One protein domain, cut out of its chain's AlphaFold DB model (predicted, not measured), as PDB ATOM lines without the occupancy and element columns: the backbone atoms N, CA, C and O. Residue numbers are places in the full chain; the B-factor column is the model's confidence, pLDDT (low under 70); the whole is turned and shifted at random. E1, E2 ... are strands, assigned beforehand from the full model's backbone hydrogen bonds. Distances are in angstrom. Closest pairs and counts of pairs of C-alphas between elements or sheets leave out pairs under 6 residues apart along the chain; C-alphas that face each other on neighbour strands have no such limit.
ATOM      1  N   ASN A   2     -46.530 -23.557 -15.744       25.83
ATOM      2  CA  ASN A   2     -46.306 -23.883 -14.331       25.83
ATOM      3  C   ASN A   2     -44.966 -23.273 -13.937       25.83
ATOM      4  O   ASN A   2     -43.919 -23.795 -14.311       25.83
ATOM      5  N   GLN A   3     -45.001 -22.134 -13.249       29.31
ATOM      6  CA  GLN A   3     -43.825 -21.655 -12.541       29.31
ATOM      7  C   GLN A   3     -43.759 -22.421 -11.224       29.31
ATOM      8  O   GLN A   3     -44.507 -22.132 -10.294       29.31
ATOM      9  N   SER A   4     -42.897 -23.434 -11.169       30.81
ATOM     10  CA  SER A   4     -42.474 -24.037  -9.912       30.81
ATOM     11  C   SER A   4     -41.782 -22.946  -9.100       30.81
ATOM     12  O   SER A   4     -40.702 -22.475  -9.468       30.81
ATOM     13  N   ILE A   5     -42.436 -22.490  -8.037       31.52
ATOM     14  CA  ILE A   5     -41.880 -21.513  -7.107       31.52
ATOM     15  C   ILE A   5     -40.773 -22.235  -6.329       31.52
ATOM     16  O   ILE A   5     -41.016 -22.860  -5.303       31.52
ATOM     17  N   ASN A   6     -39.546 -22.189  -6.849       31.39
ATOM     18  CA  ASN A   6     -38.361 -22.589  -6.100       31.39
ATOM     19  C   ASN A   6     -38.063 -21.488  -5.080       31.39
ATOM     20  O   ASN A   6     -37.351 -20.527  -5.379       31.39
ATOM     21  N   LEU A   7     -38.627 -21.599  -3.878       37.06
ATOM     22  CA  LEU A   7     -38.224 -20.758  -2.754       37.06
ATOM     23  C   LEU A   7     -36.864 -21.271  -2.246       37.06
ATOM     24  O   LEU A   7     -36.773 -22.141  -1.384       37.06
ATOM     25  N   PHE A   8     -35.786 -20.758  -2.844       36.19
ATOM     26  CA  PHE A   8     -34.415 -20.977  -2.387       36.19
ATOM     27  C   PHE A   8     -34.187 -20.235  -1.064       36.19
ATOM     28  O   PHE A   8     -33.705 -19.106  -1.047       36.19
ATOM     29  N   LEU A   9     -34.503 -20.868   0.063       43.38
ATOM     30  CA  LEU A   9     -33.988 -20.443   1.365       43.38
ATOM     31  C   LEU A   9     -32.728 -21.256   1.670       43.38
ATOM     32  O   LEU A   9     -32.757 -22.237   2.410       43.38
ATOM     33  N   SER A  10     -31.600 -20.875   1.058       42.84
ATOM     34  CA  SER A  10     -30.310 -21.454   1.433       42.84
ATOM     35  C   SER A  10     -29.860 -20.839   2.756       42.84
ATOM     36  O   SER A  10     -29.368 -19.711   2.791       42.84
ATOM     37  N   ILE A  11     -29.973 -21.588   3.848       49.25
ATOM     38  CA  ILE A  11     -29.183 -21.300   5.046       49.25
ATOM     39  C   ILE A  11     -27.781 -21.846   4.762       49.25
ATOM     40  O   ILE A  11     -27.456 -22.974   5.112       49.25
ATOM     41  N   SER A  12     -26.986 -21.072   4.020       46.72
ATOM     42  CA  SER A  12     -25.600 -21.393   3.669       46.72
ATOM     43  C   SER A  12     -24.676 -20.933   4.795       46.72
ATOM     44  O   SER A  12     -24.068 -19.866   4.725       46.72
ATOM     45  N   TYR A  13     -24.517 -21.764   5.818       52.69
ATOM     46  CA  TYR A  13     -23.236 -21.802   6.523       52.69
ATOM     47  C   TYR A  13     -22.352 -22.762   5.731       52.69
ATOM     48  O   TYR A  13     -22.869 -23.763   5.244       52.69
ATOM     49  N   HIS A  14     -21.049 -22.496   5.576       57.75
ATOM     50  CA  HIS A  14     -20.103 -23.253   4.723       57.75
ATOM     51  C   HIS A  14     -20.027 -24.788   4.956       57.75
ATOM     52  O   HIS A  14     -19.184 -25.471   4.381       57.75
ATOM     53  N   GLN A  15     -20.899 -25.357   5.787       63.75
ATOM     54  CA  GLN A  15     -20.958 -26.760   6.150       63.75
ATOM     55  C   GLN A  15     -22.385 -27.356   6.242       63.75
ATOM     56  O   GLN A  15     -22.499 -28.570   6.445       63.75
ATOM     57  N   PHE A  16     -23.445 -26.551   6.073       82.00
ATOM     58  CA  PHE A  16     -24.855 -26.944   6.211       82.00
ATOM     59  C   PHE A  16     -25.710 -26.355   5.081       82.00
ATOM     60  O   PHE A  16     -25.593 -25.170   4.784       82.00
ATOM     61  N   SER A  17     -26.602 -27.154   4.493       84.94
ATOM     62  CA  SER A  17     -27.690 -26.660   3.633       84.94
ATOM     63  C   SER A  17     -28.903 -27.583   3.713       84.94
ATOM     64  O   SER A  17     -28.726 -28.794   3.828       84.94
ATOM     65  N   ALA A  18     -30.116 -27.050   3.594       86.69
ATOM     66  CA  ALA A  18     -31.349 -27.831   3.669       86.69
ATOM     67  C   ALA A  18     -32.330 -27.448   2.551       86.69
ATOM     68  O   ALA A  18     -32.456 -26.271   2.220       86.69
ATOM     69  N   PHE A  19     -33.007 -28.448   1.980       86.25
ATOM     70  CA  PHE A  19     -33.960 -28.304   0.877       86.25
ATOM     71  C   PHE A  19     -35.201 -29.153   1.144       86.25
ATOM     72  O   PHE A  19     -35.090 -30.369   1.297       86.25
ATOM     73  N   PHE A  20     -36.374 -28.528   1.181       85.06
ATOM     74  CA  PHE A  20     -37.645 -29.234   1.318       85.06
ATOM     75  C   PHE A  20     -38.285 -29.451  -0.056       85.06
ATOM     76  O   PHE A  20     -38.352 -28.522  -0.859       85.06
ATOM     77  N   PHE A  21     -38.737 -30.676  -0.314       86.62
ATOM     78  CA  PHE A  21     -39.437 -31.113  -1.521       86.62
ATOM     79  C   PHE A  21     -40.870 -31.493  -1.122       86.62
ATOM     80  O   PHE A  21     -41.093 -32.643  -0.737       86.62
ATOM     81  N   PRO A  22     -41.831 -30.547  -1.176       80.38
ATOM     82  CA  PRO A  22     -43.202 -30.776  -0.718       80.38
ATOM     83  C   PRO A  22     -43.886 -31.935  -1.448       80.38
ATOM     84  O   PRO A  22     -44.503 -32.777  -0.808       80.38
ATOM     85  N   ASP A  23     -43.689 -32.029  -2.768       83.38
ATOM     86  CA  ASP A  23     -44.285 -33.076  -3.613       83.38
ATOM     87  C   ASP A  23     -43.815 -34.491  -3.236       83.38
ATOM     88  O   ASP A  23     -44.537 -35.468  -3.428       83.38
ATOM     89  N   GLU A  24     -42.597 -34.608  -2.699       85.00
ATOM     90  CA  GLU A  24     -42.024 -35.878  -2.243       85.00
ATOM     91  C   GLU A  24     -42.233 -36.093  -0.732       85.00
ATOM     92  O   GLU A  24     -42.024 -37.198  -0.234       85.00
ATOM     93  N   GLY A  25     -42.612 -35.050   0.017       85.25
ATOM     94  CA  GLY A  25     -42.623 -35.055   1.482       85.25
ATOM     95  C   GLY A  25     -41.226 -35.216   2.098       85.25
ATOM     96  O   GLY A  25     -41.100 -35.755   3.198       85.25
ATOM     97  N   ILE A  26     -40.163 -34.795   1.396       88.25
ATOM     98  CA  ILE A  26     -38.766 -35.034   1.800       88.25
ATOM     99  C   ILE A  26     -38.050 -33.723   2.106       88.25
ATOM    100  O   ILE A  26     -37.963 -32.826   1.272       88.25
ATOM    101  N   LEU A  27     -37.413 -33.656   3.269       88.06
ATOM    102  CA  LEU A  27     -36.386 -32.676   3.598       88.06
ATOM    103  C   LEU A  27     -34.998 -33.295   3.365       88.06
ATOM    104  O   LEU A  27     -34.590 -34.220   4.069       88.06
ATOM    105  N   LYS A  28     -34.252 -32.782   2.383       91.31
ATOM    106  CA  LYS A  28     -32.851 -33.150   2.135       91.31
ATOM    107  C   LYS A  28     -31.932 -32.171   2.849       91.31
ATOM    108  O   LYS A  28     -31.863 -30.995   2.496       91.31
ATOM    109  N   MET A  29     -31.203 -32.668   3.835       92.31
ATOM    110  CA  MET A  29     -30.230 -31.907   4.611       92.31
ATOM    111  C   MET A  29     -28.816 -32.366   4.256       92.31
ATOM    112  O   MET A  29     -28.513 -33.552   4.305       92.31
ATOM    113  N   TYR A  30     -27.932 -31.434   3.919       90.94
ATOM    114  CA  TYR A  30     -26.530 -31.707   3.632       90.94
ATOM    115  C   TYR A  30     -25.666 -31.255   4.801       90.94
ATOM    116  O   TYR A  30     -25.569 -30.062   5.090       90.94
ATOM    117  N   LEU A  31     -24.998 -32.211   5.438       90.19
ATOM    118  CA  LEU A  31     -24.003 -31.970   6.478       90.19
ATOM    119  C   LEU A  31     -22.635 -32.345   5.927       90.19
ATOM    120  O   LEU A  31     -22.391 -33.513   5.621       90.19
ATOM    121  N   ARG A  32     -21.731 -31.367   5.785       86.88
ATOM    122  CA  ARG A  32     -20.374 -31.601   5.241       86.88
ATOM    123  C   ARG A  32     -20.397 -32.319   3.878       86.88
ATOM    124  O   ARG A  32     -19.606 -33.225   3.634       86.88
ATOM    125  N   GLY A  33     -21.348 -31.956   3.016       84.50
ATOM    126  CA  GLY A  33     -21.528 -32.561   1.690       84.50
ATOM    127  C   GLY A  33     -22.217 -33.932   1.675       84.50
ATOM    128  O   GLY A  33     -22.450 -34.468   0.595       84.50
ATOM    129  N   ARG A  34     -22.588 -34.507   2.829       89.19
ATOM    130  CA  ARG A  34     -23.365 -35.757   2.904       89.19
ATOM    131  C   ARG A  34     -24.857 -35.464   2.997       89.19
ATOM    132  O   ARG A  34     -25.261 -34.716   3.882       89.19
ATOM    133  N   CYS A  35     -25.649 -36.081   2.120       92.75
ATOM    134  CA  CYS A  35     -27.103 -35.934   2.100       92.75
ATOM    135  C   CYS A  35     -27.775 -36.838   3.142       92.75
ATOM    136  O   CYS A  35     -27.490 -38.034   3.216       92.75
ATOM    137  N   LEU A  36     -28.699 -36.262   3.903       94.00
ATOM    138  CA  LEU A  36     -29.609 -36.921   4.829       94.00
ATOM    139  C   LEU A  36     -31.037 -36.657   4.353       94.00
ATOM    140  O   LEU A  36     -31.437 -35.500   4.229       94.00
ATOM    141  N   ASN A  37     -31.791 -37.724   4.090       93.81
ATOM    142  CA  ASN A  37     -33.199 -37.629   3.711       93.81
ATOM    143  C   ASN A  37     -34.063 -37.787   4.966       93.81
ATOM    144  O   ASN A  37     -33.997 -38.819   5.634       93.81
ATOM    145  N   LEU A  38     -34.864 -36.772   5.268       91.56
ATOM    146  CA  LEU A  38     -35.816 -36.747   6.373       91.56
ATOM    147  C   LEU A  38     -37.226 -36.734   5.780       91.56
ATOM    148  O   LEU A  38     -37.564 -35.830   5.021       91.56
ATOM    149  N   TYR A  39     -38.032 -37.745   6.091       90.06
ATOM    150  CA  TYR A  39     -39.385 -37.882   5.551       90.06
ATOM    151  C   TYR A  39     -40.390 -37.247   6.510       90.06
ATOM    152  O   TYR A  39     -40.393 -37.563   7.701       90.06
ATOM    153  N   ALA A  40     -41.231 -36.354   5.996       85.38
ATOM    154  CA  ALA A  40     -42.333 -35.795   6.759       85.38
ATOM    155  C   ALA A  40     -43.422 -36.868   6.974       85.38
ATOM    156  O   ALA A  40     -43.667 -37.682   6.080       85.38
ATOM    157  N   PRO A  41     -44.099 -36.881   8.135       89.06
ATOM    158  CA  PRO A  41     -45.311 -37.671   8.315       89.06
ATOM    159  C   PRO A  41     -46.375 -37.296   7.273       89.06
ATOM    160  O   PRO A  41     -46.579 -36.112   6.996       89.06
ATOM    161  N   THR A  42     -47.082 -38.294   6.733       85.75
ATOM    162  CA  THR A  42     -48.078 -38.112   5.661       85.75
ATOM    163  C   THR A  42     -49.157 -37.092   6.024       85.75
ATOM    164  O   THR A  42     -49.528 -36.277   5.186       85.75
ATOM    165  N   ASP A  43     -49.605 -37.090   7.283       85.00
ATOM    166  CA  ASP A  43     -50.708 -36.245   7.759       85.00
ATOM    167  C   ASP A  43     -50.367 -34.747   7.807       85.00
ATOM    168  O   ASP A  43     -51.267 -33.919   7.908       85.00
ATOM    169  N   ILE A  44     -49.077 -34.389   7.751       79.88
ATOM    170  CA  ILE A  44     -48.615 -32.994   7.833       79.88
ATOM    171  C   ILE A  44     -47.822 -32.546   6.603       79.88
ATOM    172  O   ILE A  44     -47.527 -31.363   6.473       79.88
ATOM    173  N   ALA A  45     -47.464 -33.465   5.701       74.62
ATOM    174  CA  ALA A  45     -46.558 -33.191   4.587       74.62
ATOM    175  C   ALA A  45     -47.077 -32.109   3.622       74.62
ATOM    176  O   ALA A  45     -46.273 -31.348   3.087       74.62
ATOM    177  N   THR A  46     -48.395 -32.017   3.420       73.62
ATOM    178  CA  THR A  46     -49.018 -31.072   2.475       73.62
ATOM    179  C   THR A  46     -49.032 -29.633   2.978       73.62
ATOM    180  O   THR A  46     -48.861 -28.709   2.186       73.62
ATOM    181  N   ASP A  47     -49.196 -29.445   4.287       74.88
ATOM    182  CA  ASP A  47     -49.427 -28.129   4.897       74.88
ATOM    183  C   ASP A  47     -48.169 -27.606   5.615       74.88
ATOM    184  O   ASP A  47     -48.133 -26.489   6.144       74.88
ATOM    185  N   TYR A  48     -47.105 -28.412   5.638       74.44
ATOM    186  CA  TYR A  48     -45.862 -28.073   6.307       74.44
ATOM    187  C   TYR A  48     -45.118 -26.945   5.586       74.44
ATOM    188  O   TYR A  48     -44.581 -27.097   4.488       74.44
ATOM    189  N   THR A  49     -45.023 -25.798   6.257       74.06
ATOM    190  CA  THR A  49     -44.246 -24.651   5.780       74.06
ATOM    191  C   THR A  49     -42.830 -24.711   6.350       74.06
ATOM    192  O   THR A  49     -42.599 -24.339   7.497       74.06
ATOM    193  N   PHE A  50     -41.857 -25.137   5.541       72.88
ATOM    194  CA  PHE A  50     -40.453 -25.261   5.972       72.88
ATOM    195  C   PHE A  50     -39.806 -23.925   6.386       72.88
ATOM    196  O   PHE A  50     -38.856 -23.905   7.161       72.88
ATOM    197  N   SER A  51     -40.320 -22.795   5.894       72.94
ATOM    198  CA  SER A  51     -39.843 -21.461   6.276       72.94
ATOM    199  C   SER A  51     -40.444 -20.940   7.584       72.94
ATOM    200  O   SER A  51     -40.177 -19.796   7.948       72.94
ATOM    201  N   ALA A  52     -41.300 -21.714   8.258       79.06
ATOM    202  CA  ALA A  52     -41.905 -21.287   9.507       79.06
ATOM    203  C   ALA A  52     -40.838 -21.213  10.605       79.06
ATOM    204  O   ALA A  52     -40.200 -22.209  10.948       79.06
ATOM    205  N   THR A  53     -40.662 -20.026  11.176       81.12
ATOM    206  CA  THR A  53     -39.872 -19.859  12.393       81.12
ATOM    207  C   THR A  53     -40.671 -20.427  13.557       81.12
ATOM    208  O   THR A  53     -41.768 -19.948  13.847       81.12
ATOM    209  N   LEU A  54     -40.130 -21.447  14.219       86.25
ATOM    210  CA  LEU A  54     -40.693 -21.935  15.471       86.25
ATOM    211  C   LEU A  54     -40.318 -20.974  16.609       86.25
ATOM    212  O   LEU A  54     -39.212 -20.422  16.585       86.25
ATOM    213  N   PRO A  55     -41.213 -20.750  17.586       90.44
ATOM    214  CA  PRO A  55     -40.868 -19.982  18.774       90.44
ATOM    215  C   PRO A  55     -39.744 -20.675  19.552       90.44
ATOM    216  O   PRO A  55     -39.525 -21.882  19.425       90.44
TER     217      PRO A  55
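AT A GLANCE: This is residues 2 to 55 of the 116 residues of the protein "HELP domain-containing protein" of Rodentolepis nana (UniProt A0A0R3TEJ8). Little regular structure is present: one small three-stranded sheet, folded as two successive hairpins, with a long unnamed stretch before it that turns back into E1 and another after it. The printed part has 54 residues, 18 of them in named strands; the class is all strand, with no named helix. E1, E2 and E3 form a meander, each strand the antiparallel neighbour of the one before, in the order E1, E2, E3. The whole is only just compact, close to loose, with a radius of gyration of the C-alphas of 12.0 A and spans of 31 by 27 by 25 A.

IN THESE COORDINATES: After residues 2 to 15, E1 covers residues 16 to 21, 17.0 A, from C-alpha 16 at (-24.855, -26.944, 6.211). E2 covers residues 26 to 31, 15.8 A. E3 covers residues 34 to 39, 16.4 A, ending at C-alpha 39 at (-39.385, -37.882, 5.551).

HOW THE PARTS SIT: E1 and E2 form an antiparallel hairpin at 169 degrees; N 19 and O 28 are 2.8 A apart, within hydrogen-bond range. E2 and E3 form another at 154 degrees, with N 36 and O 29 at 2.7 A.

THE WHOLE: The C-alphas farthest apart, Asn 2 and Pro 55, are 33.8 A apart. The printed part has no cut, and both links are tight. Residues 2 to 15 have pLDDT under 70.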